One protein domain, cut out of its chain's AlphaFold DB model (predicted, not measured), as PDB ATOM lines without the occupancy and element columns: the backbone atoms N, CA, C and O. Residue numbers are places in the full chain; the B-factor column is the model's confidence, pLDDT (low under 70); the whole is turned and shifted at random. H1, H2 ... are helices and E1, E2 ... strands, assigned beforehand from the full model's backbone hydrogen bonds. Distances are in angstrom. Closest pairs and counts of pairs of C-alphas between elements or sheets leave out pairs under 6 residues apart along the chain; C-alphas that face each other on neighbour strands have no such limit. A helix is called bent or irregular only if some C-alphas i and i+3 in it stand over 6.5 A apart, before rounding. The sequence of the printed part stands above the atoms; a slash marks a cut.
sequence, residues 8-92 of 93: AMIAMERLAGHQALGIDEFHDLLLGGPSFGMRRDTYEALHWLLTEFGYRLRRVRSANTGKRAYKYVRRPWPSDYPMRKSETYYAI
ATOM      1  N   ALA A   8     194.317 211.134 308.822       56.28
ATOM      2  CA  ALA A   8     195.546 210.819 308.109       56.28
ATOM      3  C   ALA A   8     195.394 209.693 307.065       56.28
ATOM      4  O   ALA A   8     195.993 209.781 306.003       56.28
ATOM      5  N   MET A   9     194.607 208.646 307.319       59.12
ATOM      6  CA  MET A   9     194.395 207.527 306.389       59.12
ATOM      7  C   MET A   9     193.536 207.940 305.186       59.12
ATOM      8  O   MET A   9     193.916 207.669 304.049       59.12
ATOM      9  N   ILE A  10     192.445 208.683 305.414       64.12
ATOM     10  CA  ILE A  10     191.626 209.254 304.326       64.12
ATOM     11  C   ILE A  10     192.462 210.232 303.493       64.12
ATOM     12  O   ILE A  10     192.405 210.222 302.262       64.12
ATOM     13  N   ALA A  11     193.265 211.066 304.157       63.47
ATOM     14  CA  ALA A  11     194.226 211.931 303.493       63.47
ATOM     15  C   ALA A  11     195.198 211.124 302.622       63.47
ATOM     16  O   ALA A  11     195.364 211.430 301.447       63.47
ATOM     17  N   MET A  12     195.795 210.060 303.161       63.56
ATOM     18  CA  MET A  12     196.731 209.198 302.437       63.56
ATOM     19  C   MET A  12     196.107 208.556 301.192       63.56
ATOM     20  O   MET A  12     196.729 208.585 300.128       63.56
ATOM     21  N   GLU A  13     194.887 208.020 301.284       66.50
ATOM     22  CA  GLU A  13     194.184 207.431 300.134       66.50
ATOM     23  C   GLU A  13     193.905 208.468 299.042       66.50
ATOM     24  O   GLU A  13     194.136 208.213 297.858       66.50
ATOM     25  N   ARG A  14     193.489 209.679 299.432       66.19
ATOM     26  CA  ARG A  14     193.261 210.793 298.498       66.19
ATOM     27  C   ARG A  14     194.558 211.262 297.837       66.19
ATOM     28  O   ARG A  14     194.564 211.595 296.651       66.19
ATOM     29  N   LEU A  15     195.671 211.246 298.568       68.50
ATOM     30  CA  LEU A  15     196.989 211.638 298.063       68.50
ATOM     31  C   LEU A  15     197.614 210.581 297.150       68.50
ATOM     32  O   LEU A  15     198.345 210.933 296.228       68.50
ATOM     33  N   ALA A  16     197.308 209.297 297.347       64.94
ATOM     34  CA  ALA A  16     197.895 208.203 296.573       64.94
ATOM     35  C   ALA A  16     197.649 208.316 295.054       64.94
ATOM     36  O   ALA A  16     198.478 207.857 294.271       64.94
ATOM     37  N   GLY A  17     196.558 208.968 294.633       67.25
ATOM     38  CA  GLY A  17     196.259 209.227 293.220       67.25
ATOM     39  C   GLY A  17     196.999 210.421 292.604       67.25
ATOM     40  O   GLY A  17     196.900 210.640 291.397       67.25
ATOM     41  N   HIS A  18     197.730 211.199 293.407       73.12
ATOM     42  CA  HIS A  18     198.268 212.491 292.999       73.12
ATOM     43  C   HIS A  18     199.789 212.532 293.100       73.12
ATOM     44  O   HIS A  18     200.377 212.546 294.183       73.12
ATOM     45  N   GLN A  19     200.438 212.618 291.942       71.69
ATOM     46  CA  GLN A  19     201.892 212.688 291.869       71.69
ATOM     47  C   GLN A  19     202.441 214.103 292.088       71.69
ATOM     48  O   GLN A  19     203.519 214.252 292.661       71.69
ATOM     49  N   ALA A  20     201.706 215.127 291.648       76.12
ATOM     50  CA  ALA A  20     202.054 216.533 291.812       76.12
ATOM     51  C   ALA A  20     200.827 217.325 292.278       76.12
ATOM     52  O   ALA A  20     199.779 217.259 291.640       76.12
ATOM     53  N   LEU A  21     200.978 218.088 293.359       78.75
ATOM     54  CA  LEU A  21     199.906 218.851 293.998       78.75
ATOM     55  C   LEU A  21     200.350 220.289 294.274       78.75
ATOM     56  O   LEU A  21     201.448 220.540 294.770       78.75
ATOM     57  N   GLY A  22     199.494 221.249 293.965       79.19
ATOM     58  CA  GLY A  22     199.549 222.589 294.527       79.19
ATOM     59  C   GLY A  22     199.141 222.571 296.001       79.19
ATOM     60  O   GLY A  22     198.455 221.660 296.461       79.19
ATOM     61  N   ILE A  23     199.550 223.600 296.742       74.62
ATOM     62  CA  ILE A  23     199.134 223.782 298.142       74.62
ATOM     63  C   ILE A  23     197.604 223.883 298.264       74.62
ATOM     64  O   ILE A  23     197.024 223.338 299.196       74.62
ATOM     65  N   ASP A  24     196.955 224.512 297.284       77.12
ATOM     66  CA  ASP A  24     195.503 224.689 297.253       77.12
ATOM     67  C   ASP A  24     194.787 223.360 296.995       77.12
ATOM     68  O   ASP A  24     193.822 223.041 297.677       77.12
ATOM     69  N   GLU A  25     195.316 222.549 296.067       76.44
ATOM     70  CA  GLU A  25     194.821 221.195 295.777       76.44
ATOM     71  C   GLU A  25     194.943 220.302 297.025       76.44
ATOM     72  O   GLU A  25     194.027 219.563 297.364       76.44
ATOM     73  N   PHE A  26     196.055 220.404 297.759       74.81
ATOM     74  CA  PHE A  26     196.249 219.679 299.016       74.81
ATOM     75  C   PHE A  26     195.288 220.128 300.123       74.81
ATOM     76  O   PHE A  26     194.712 219.291 300.820       74.81
ATOM     77  N   HIS A  27     195.106 221.440 300.279       76.50
ATOM     78  CA  HIS A  27     194.170 222.001 301.246       76.50
ATOM     79  C   HIS A  27     192.740 221.538 300.967       76.50
ATOM     80  O   HIS A  27     192.060 221.093 301.887       76.50
ATOM     81  N   ASP A  28     192.309 221.577 299.706       76.19
ATOM     82  CA  ASP A  28     190.981 221.118 299.298       76.19
ATOM     83  C   ASP A  28     190.785 219.618 299.581       76.19
ATOM     84  O   ASP A  28     189.782 219.217 300.173       76.19
ATOM     85  N   LEU A  29     191.792 218.786 299.283       70.00
ATOM     86  CA  LEU A  29     191.752 217.341 299.547       70.00
ATOM     87  C   LEU A  29     191.662 216.986 301.041       70.00
ATOM     88  O   LEU A  29     191.026 215.982 301.388       70.00
ATOM     89  N   LEU A  30     192.301 217.775 301.909       70.88
ATOM     90  CA  LEU A  30     192.340 217.538 303.354       70.88
ATOM     91  C   LEU A  30     191.184 218.173 304.117       70.88
ATOM     92  O   LEU A  30     190.613 217.541 305.002       70.88
ATOM     93  N   LEU A  31     190.888 219.433 303.813       69.69
ATOM     94  CA  LEU A  31     190.005 220.286 304.604       69.69
ATOM     95  C   LEU A  31     188.672 220.566 303.898       69.69
ATOM     96  O   LEU A  31     187.803 221.205 304.485       69.69
ATOM     97  N   GLY A  32     188.476 220.044 302.681       64.69
ATOM     98  CA  GLY A  32     187.189 220.067 301.983       64.69
ATOM     99  C   GLY A  32     186.759 221.459 301.525       64.69
ATOM    100  O   GLY A  32     185.561 221.746 301.499       64.69
ATOM    101  N   GLY A  33     187.711 222.336 301.204       62.12
ATOM    102  CA  GLY A  33     187.403 223.664 300.695       62.12
ATOM    103  C   GLY A  33     188.616 224.465 300.219       62.12
ATOM    104  O   GLY A  33     189.769 224.077 300.434       62.12
ATOM    105  N   PRO A  34     188.372 225.628 299.592       59.41
ATOM    106  CA  PRO A  34     189.418 226.447 298.996       59.41
ATOM    107  C   PRO A  34     190.327 227.100 300.051       59.41
ATOM    108  O   PRO A  34     189.911 227.404 301.166       59.41
ATOM    109  N   SER A  35     191.575 227.373 299.672       61.50
ATOM    110  CA  SER A  35     192.652 227.896 300.531       61.50
ATOM    111  C   SER A  35     192.625 229.414 300.787       61.50
ATOM    112  O   SER A  35     193.573 229.969 301.351       61.50
ATOM    113  N   PHE A  36     191.580 230.132 300.359       60.19
ATOM    114  CA  PHE A  36     191.544 231.595 300.465       60.19
ATOM    115  C   PHE A  36     191.569 232.059 301.930       60.19
ATOM    116  O   PHE A  36     190.737 231.660 302.737       60.19
ATOM    117  N   GLY A  37     192.512 232.946 302.265       62.19
ATOM    118  CA  GLY A  37     192.631 233.517 303.613       62.19
ATOM    119  C   GLY A  37     193.313 232.606 304.638       62.19
ATOM    120  O   GLY A  37     193.210 232.855 305.839       62.19
ATOM    121  N   MET A  38     194.014 231.559 304.190       70.06
ATOM    122  CA  MET A  38     194.709 230.644 305.089       70.06
ATOM    123  C   MET A  38     195.789 231.362 305.908       70.06
ATOM    124  O   MET A  38     196.605 232.120 305.377       70.06
ATOM    125  N   ARG A  39     195.813 231.105 307.220       75.81
ATOM    126  CA  ARG A  39     196.864 231.629 308.100       75.81
ATOM    127  C   ARG A  39     198.199 230.972 307.765       75.81
ATOM    128  O   ARG A  39     198.251 229.791 307.423       75.81
ATOM    129  N   ARG A  40     199.285 231.727 307.928       76.00
ATOM    130  CA  ARG A  40     200.655 231.249 307.708       76.00
ATOM    131  C   ARG A  40     200.953 229.949 308.466       76.00
ATOM    132  O   ARG A  40     201.506 229.031 307.877       76.00
ATOM    133  N   ASP A  41     200.517 229.837 309.716       77.12
ATOM    134  CA  ASP A  41     200.765 228.648 310.543       77.12
ATOM    135  C   ASP A  41     200.103 227.389 309.965       77.12
ATOM    136  O   ASP A  41     200.650 226.292 310.028       77.12
ATOM    137  N   THR A  42     198.932 227.547 309.341       73.88
ATOM    138  CA  THR A  42     198.245 226.455 308.645       73.88
ATOM    139  C   THR A  42     199.016 226.052 307.391       73.88
ATOM    140  O   THR A  42     199.172 224.864 307.133       73.88
ATOM    141  N   TYR A  43     199.570 227.016 306.649       74.19
ATOM    142  CA  TYR A  43     200.445 226.724 305.513       74.19
ATOM    143  C   TYR A  43     201.689 225.938 305.944       74.19
ATOM    144  O   TYR A  43     202.051 224.951 305.307       74.19
ATOM    145  N   GLU A  44     202.330 226.353 307.038       80.00
ATOM    146  CA  GLU A  44     203.493 225.661 307.591       80.00
ATOM    147  C   GLU A  44     203.117 224.238 308.033       80.00
ATOM    148  O   GLU A  44     203.789 223.287 307.638       80.00
ATOM    149  N   ALA A  45     201.996 224.054 308.736       79.94
ATOM    150  CA  ALA A  45     201.509 222.728 309.124       79.94
ATOM    151  C   ALA A  45     201.233 221.813 307.912       79.94
ATOM    152  O   ALA A  45     201.621 220.644 307.916       79.94
ATOM    153  N   LEU A  46     200.621 222.342 306.847       78.38
ATOM    154  CA  LEU A  46     200.367 221.590 305.612       78.38
ATOM    155  C   LEU A  46     201.664 221.230 304.881       78.38
ATOM    156  O   LEU A  46     201.800 220.119 304.367       78.38
ATOM    157  N   HIS A  47     202.634 222.143 304.859       82.19
ATOM    158  CA  HIS A  47     203.959 221.894 304.302       82.19
ATOM    159  C   HIS A  47     204.688 220.758 305.038       82.19
ATOM    160  O   HIS A  47     205.252 219.865 304.395       82.19
ATOM    161  N   TRP A  48     204.656 220.781 306.373       82.88
ATOM    162  CA  TRP A  48     205.208 219.716 307.209       82.88
ATOM    163  C   TRP A  48     204.539 218.378 306.909       82.88
ATOM    164  O   TRP A  48     205.224 217.395 306.640       82.88
ATOM    165  N   LEU A  49     203.210 218.361 306.842       78.75
ATOM    166  CA  LEU A  49     202.450 217.150 306.556       78.75
ATOM    167  C   LEU A  49     202.796 216.550 305.181       78.75
ATOM    168  O   LEU A  49     203.035 215.351 305.063       78.75
ATOM    169  N   LEU A  50     202.904 217.380 304.139       78.88
ATOM    170  CA  LEU A  50     203.344 216.951 302.804       78.88
ATOM    171  C   LEU A  50     204.754 216.351 302.821       78.88
ATOM    172  O   LEU A  50     205.009 215.339 302.163       78.88
ATOM    173  N   THR A  51     205.657 216.961 303.586       79.56
ATOM    174  CA  THR A  51     207.026 216.475 303.774       79.56
ATOM    175  C   THR A  51     207.055 215.098 304.437       79.56
ATOM    176  O   THR A  51     207.766 214.222 303.937       79.56
ATOM    177  N   GLU A  52     206.262 214.881 305.487       79.81
ATOM    178  CA  GLU A  52     206.129 213.575 306.154       79.81
ATOM    179  C   GLU A  52     205.596 212.499 305.196       79.81
ATOM    180  O   GLU A  52     206.050 211.356 305.207       79.81
ATOM    181  N   PHE A  53     204.713 212.877 304.268       74.56
ATOM    182  CA  PHE A  53     204.212 211.983 303.219       74.56
ATOM    183  C   PHE A  53     205.159 211.804 302.020       74.56
ATOM    184  O   PHE A  53     204.800 211.170 301.022       74.56
ATOM    185  N   GLY A  54     206.382 212.332 302.096       77.50
ATOM    186  CA  GLY A  54     207.404 212.164 301.064       77.50
ATOM    187  C   GLY A  54     207.210 213.055 299.836       77.50
ATOM    188  O   GLY A  54     207.855 212.824 298.808       77.50
ATOM    189  N   TYR A  55     206.355 214.078 299.922       82.19
ATOM    190  CA  TYR A  55     206.290 215.125 298.914       82.19
ATOM    191  C   TYR A  55     207.409 216.145 299.130       82.19
ATOM    192  O   TYR A  55     207.793 216.482 300.250       82.19
ATOM    193  N   ARG A  56     207.930 216.683 298.029       82.94
ATOM    194  CA  ARG A  56     208.913 217.769 298.042       82.94
ATOM    195  C   ARG A  56     208.449 218.896 297.139       82.94
ATOM    196  O   ARG A  56     208.005 218.643 296.021       82.94
ATOM    197  N   LEU A  57     208.587 220.135 297.606       85.62
ATOM    198  CA  LEU A  57     208.322 221.306 296.780       85.62
ATOM    199  C   LEU A  57     209.369 221.378 295.663       85.62
ATOM    200  O   LEU A  57     210.572 221.423 295.926       85.62
ATOM    201  N   ARG A  58     208.914 221.358 294.413       84.25
ATOM    202  CA  ARG A  58     209.766 221.388 293.225       84.25
ATOM    203  C   ARG A  58     209.226 222.348 292.193       84.25
ATOM    204  O   ARG A  58     208.019 222.581 292.099       84.25
ATOM    205  N   ARG A  59     210.138 222.865 291.375       85.12
ATOM    206  CA  ARG A  59     209.762 223.591 290.174       85.12
ATOM    207  C   ARG A  59     209.423 222.578 289.088       85.12
ATOM    208  O   ARG A  59     210.254 221.758 288.700       85.12
ATOM    209  N   VAL A  60     208.196 222.643 288.596       82.19
ATOM    210  CA  VAL A  60     207.696 221.757 287.549       82.19
ATOM    211  C   VAL A  60     207.276 222.542 286.316       82.19
ATOM    212  O   VAL A  60     206.967 223.735 286.390       82.19
ATOM    213  N   ARG A  61     207.244 221.862 285.173       81.56
ATOM    214  CA  ARG A  61     206.691 222.366 283.919       81.56
ATOM    215  C   ARG A  61     205.493 221.519 283.509       81.56
ATOM    216  O   ARG A  61     205.626 220.306 283.383       81.56
ATOM    217  N   SER A  62     204.352 222.167 283.286       78.50
ATOM    218  CA  SER A  62     203.173 221.524 282.699       78.50
ATOM    219  C   SER A  62     203.502 221.078 281.274       78.50
ATOM    220  O   SER A  62     203.981 221.874 280.463       78.50
ATOM    221  N   ALA A  63     203.250 219.810 280.970       71.62
ATOM    222  CA  ALA A  63     203.399 219.232 279.639       71.62
ATOM    223  C   ALA A  63     202.413 219.849 278.643       71.62
ATOM    224  O   ALA A  63     202.754 220.056 277.483       71.62
ATOM    225  N   ASN A  64     201.208 220.173 279.118       74.50
ATOM    226  CA  ASN A  64     200.110 220.652 278.286       74.50
ATOM    227  C   ASN A  64     200.269 222.134 277.933       74.50
ATOM    228  O   ASN A  64     200.019 222.536 276.803       74.50
ATOM    229  N   THR A  65     200.675 222.958 278.904       79.31
ATOM    230  CA  THR A  65     200.735 224.421 278.730       79.31
ATOM    231  C   THR A  65     202.156 224.962 278.615       79.31
ATOM    232  O   THR A  65     202.351 226.141 278.326       79.31
ATOM    233  N   GLY A  66     203.170 224.146 278.911       79.44
ATOM    234  CA  GLY A  66     204.563 224.577 278.999       79.44
ATOM    235  C   GLY A  66     204.857 225.534 280.160       79.44
ATOM    236  O   GLY A  66     206.023 225.912 280.326       79.44
ATOM    237  N   LYS A  67     203.847 225.922 280.953       83.50
ATOM    238  CA  LYS A  67     203.973 226.862 282.072       83.50
ATOM    239  C   LYS A  67     204.743 226.238 283.226       83.50
ATOM    240  O   LYS A  67     204.700 225.029 283.449       83.50
ATOM    241  N   ARG A  68     205.451 227.093 283.965       83.44
ATOM    242  CA  ARG A  68     206.224 226.711 285.148       83.44
ATOM    243  C   ARG A  68     205.423 227.019 286.405       83.44
ATOM    244  O   ARG A  68     204.855 228.102 286.504       83.44
ATOM    245  N   ALA A  69     205.431 226.101 287.361       84.12
ATOM    246  CA  ALA A  69     204.792 226.268 288.659       84.12
ATOM    247  C   ALA A  69     205.624 225.584 289.749       84.12
ATOM    248  O   ALA A  69     206.460 224.729 289.450       84.12
ATOM    249  N   TYR A  70     205.394 225.956 291.004       83.38
ATOM    250  CA  TYR A  70     205.877 225.182 292.142       83.38
ATOM    251  C   TYR A  70     204.784 224.206 292.569       83.38
ATOM    252  O   TYR A  70     203.655 224.624 292.823       83.38
ATOM    253  N   LYS A  71     205.113 222.915 292.623       85.25
ATOM    254  CA  LYS A  71     204.216 221.859 293.106       85.25
ATOM    255  C   LYS A  71     204.948 220.944 294.079       85.25
ATOM    256  O   LYS A  71     206.162 220.762 293.987       85.25
ATOM    257  N   TYR A  72     204.200 220.369 295.002       84.25
ATOM    258  CA  TYR A  72     204.632 219.276 295.854       84.25
ATOM    259  C   TYR A  72     204.582 217.985 295.050       84.25
ATOM    260  O   TYR A  72     203.519 217.602 294.572       84.25
ATOM    261  N   VAL A  73     205.727 217.326 294.880       80.94
ATOM    262  CA  VAL A  73     205.862 216.116 294.056       80.94
ATOM    263  C   VAL A  73     206.328 214.946 294.918       80.94
ATOM    264  O   VAL A  73     207.290 215.094 295.675       80.94
ATOM    265  N   ARG A  74     205.663 213.793 294.797       76.19
ATOM    266  CA  ARG A  74     206.031 212.538 295.478       76.19
ATOM    267  C   ARG A  74     206.940 211.690 294.584       76.19
ATOM    268  O   ARG A  74     206.747 211.655 293.372       76.19
ATOM    269  N   ARG A  75     207.930 211.006 295.173       63.06
ATOM    270  CA  ARG A  75     208.767 210.012 294.467       63.06
ATOM    271  C   ARG A  75     208.094 208.626 294.420       63.06
ATOM    272  O   ARG A  75     207.366 208.308 295.361       63.06
ATOM    273  N   PRO A  76     208.398 207.767 293.423       58.38
ATOM    274  CA  PRO A  76     209.267 207.999 292.259       58.38
ATOM    275  C   PRO A  76     208.677 209.017 291.269       58.38
ATOM    276  O   PRO A  76     207.492 209.354 291.324       58.38
ATOM    277  N   TRP A  77     209.541 209.595 290.439       54.84
ATOM    278  CA  TRP A  77     209.221 210.759 289.617       54.84
ATOM    279  C   TRP A  77     208.182 210.435 288.530       54.84
ATOM    280  O   TRP A  77     208.052 209.284 288.121       54.84
ATOM    281  N   PRO A  78     207.469 211.442 287.992       50.81
ATOM    282  CA  PRO A  78     206.581 211.270 286.834       50.81
ATOM    283  C   PRO A  78     207.258 210.655 285.611       50.81
ATOM    284  O   PRO A  78     206.616 209.956 284.838       50.81
ATOM    285  N   SER A  79     208.565 210.869 285.455       49.41
ATOM    286  CA  SER A  79     209.377 210.232 284.416       49.41
ATOM    287  C   SER A  79     209.546 208.719 284.594       49.41
ATOM    288  O   SER A  79     209.944 208.058 283.640       49.41
ATOM    289  N   ASP A  80     209.254 208.173 285.779       44.78
ATOM    290  CA  ASP A  80     209.499 206.768 286.126       44.78
ATOM    291  C   ASP A  80     208.280 205.860 285.855       44.78
ATOM    292  O   ASP A  80     208.411 204.638 285.905       44.78
ATOM    293  N   TYR A  81     207.100 206.420 285.545       40.72
ATOM    294  CA  TYR A  81     205.876 205.650 285.280       40.72
ATOM    295  C   TYR A  81     205.053 206.219 284.114       40.72
ATOM    296  O   TYR A  81     204.777 207.418 284.075       40.72
ATOM    297  N   PRO A  82     204.544 205.373 283.199       43.81
ATOM    298  CA  PRO A  82     203.556 205.801 282.219       43.81
ATOM    299  C   PRO A  82     202.181 205.873 282.895       43.81
ATOM    300  O   PRO A  82     201.535 204.841 283.081       43.81
ATOM    301  N   MET A  83     201.708 207.060 283.295       48.81
ATOM    302  CA  MET A  83     200.379 207.177 283.920       48.81
ATOM    303  C   MET A  83     199.475 208.309 283.411       48.81
ATOM    304  O   MET A  83     199.899 209.307 282.839       48.81
ATOM    305  N   ARG A  84     198.174 208.019 283.566       44.75
ATOM    306  CA  ARG A  84     196.988 208.499 282.838       44.75
ATOM    307  C   ARG A  84     196.669 209.991 283.013       44.75
ATOM    308  O   ARG A  84     196.647 210.465 284.137       44.75
ATOM    309  N   LYS A  85     196.262 210.617 281.892       42.19
ATOM    310  CA  LYS A  85     195.285 211.714 281.619       42.19
ATOM    311  C   LYS A  85     195.053 212.892 282.599       42.19
ATOM    312  O   LYS A  85     194.296 213.786 282.232       42.19
ATOM    313  N   SER A  86     195.683 212.961 283.762       50.75
ATOM    314  CA  SER A  86     195.789 214.183 284.561       50.75
ATOM    315  C   SER A  86     196.965 215.003 284.033       50.75
ATOM    316  O   SER A  86     197.926 214.434 283.512       50.75
ATOM    317  N   GLU A  87     196.876 216.332 284.093       57.72
ATOM    318  CA  GLU A  87     197.909 217.240 283.586       57.72
ATOM    319  C   GLU A  87     199.317 216.778 283.997       57.72
ATOM    320  O   GLU A  87     199.632 216.664 285.180       57.72
ATOM    321  N   THR A  88     200.149 216.449 283.009       65.19
ATOM    322  CA  THR A  88     201.479 215.892 283.257       65.19
ATOM    323  C   THR A  88     202.433 217.014 283.645       65.19
ATOM    324  O   THR A  88     202.501 218.039 282.968       65.19
ATOM    325  N   TYR A  89     203.189 216.822 284.721       65.62
ATOM    326  CA  TYR A  89     204.190 217.773 285.192       65.62
ATOM    327  C   TYR A  89     205.564 217.113 285.185       65.62
ATOM    328  O   TYR A  89     205.730 216.028 285.734       65.62
ATOM    329  N   TYR A  90     206.556 217.781 284.605       67.12
ATOM    330  CA  TYR A  90     207.949 217.338 284.653       67.12
ATOM    331  C   TYR A  90     208.720 218.203 285.641       67.12
ATOM    332  O   TYR A  90     208.610 219.430 285.587       67.12
ATOM    333  N   ALA A  91     209.498 217.586 286.531       65.62
ATOM    334  CA  ALA A  91     210.503 218.325 287.287       65.62
ATOM    335  C   ALA A  91     211.523 218.908 286.294       65.62
ATOM    336  O   ALA A  91     211.918 218.229 285.350       65.62
ATOM    337  N   ILE A  92     211.886 220.178 286.470       69.81
ATOM    338  CA  ILE A  92     212.826 220.895 285.589       69.81
ATOM    339  C   ILE A  92     214.083 221.361 286.340       69.81
ATOM    340  O   ILE A  92     214.691 222.353 285.942       69.81
TER     341      ILE A  92
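Overview. This is residues 8 to 92 of the 93 residues of an uncharacterized protein of Sphingomonadales bacterium 12-68-11 (UniProt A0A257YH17). A small, strongly twisted sheet, built on the bent hairpin of E1 and E2, makes one end of the domain, and the three helices gather toward the other end, their centres in a triangle with H2 at its corner: H1 packs on H2, while H3 is near H2 and apart from H1. A long loop, residues 75 to 88, runs from E2 round to the short E3, which sits beside the far half of E1. The 85 printed residues hold three named helices, then three strands, in the mixed class of helices and strands; the antiparallel sheet runs E2, E1, E3. The whole is compact, radius of gyration of the C-alphas 12.8 A, with spans of 33 by 27 by 19 A.

Along the chain. Find C-alpha 8 at (195.546, 210.819, 308.109), where H1, residues 8 to 16, begins. Read on to H2, residues 23 to 31, and H3, residues 40 to 52, 18.6 A long. E1, residues 55 to 62, spans 17.7 A and bends by 73 degrees at residue 59; E2, residues 68 to 74, spans 17.5 A. E3, residues 89 to 91, ends at C-alpha 91, (210.503, 218.325, 287.287).

Arrangement. Look across the hairpin E1 and E2 for N 58 and O 71, 2.8 A apart; between E1 and E3, N 61 and O 90 are 2.8 A apart. Residues 20 to 21 pair antiparallel with 72 to 73 of E2. H3 is on the sheet, at a height over the sheet of 9.8 A; its closest C-alphas to E2 are Leu 50 and Tyr 72, 7.4 A. H2 only grazes the sheet, with residues 23 to 26. H2 and H3 are close but not clearly touching, C-alphas of His 27 and Leu 46 at 7.6 A, about perpendicular at 87 degrees. H1 and H2, a helical hairpin, touch at the C-alphas of Ala 11 and Leu 30, 5.9 A. In H1, H2 and H3 every O i to N i+4 pair is within hydrogen-bond range.

Size, cuts and confidence. The farthest C-alphas, Arg 39 and Pro 82, are 37.2 A apart. The printed part has no cut; the link from E2 to E3 is long. Expect pLDDT under 70 at residues 8 to 17, 31 to 37 and 75 to 92.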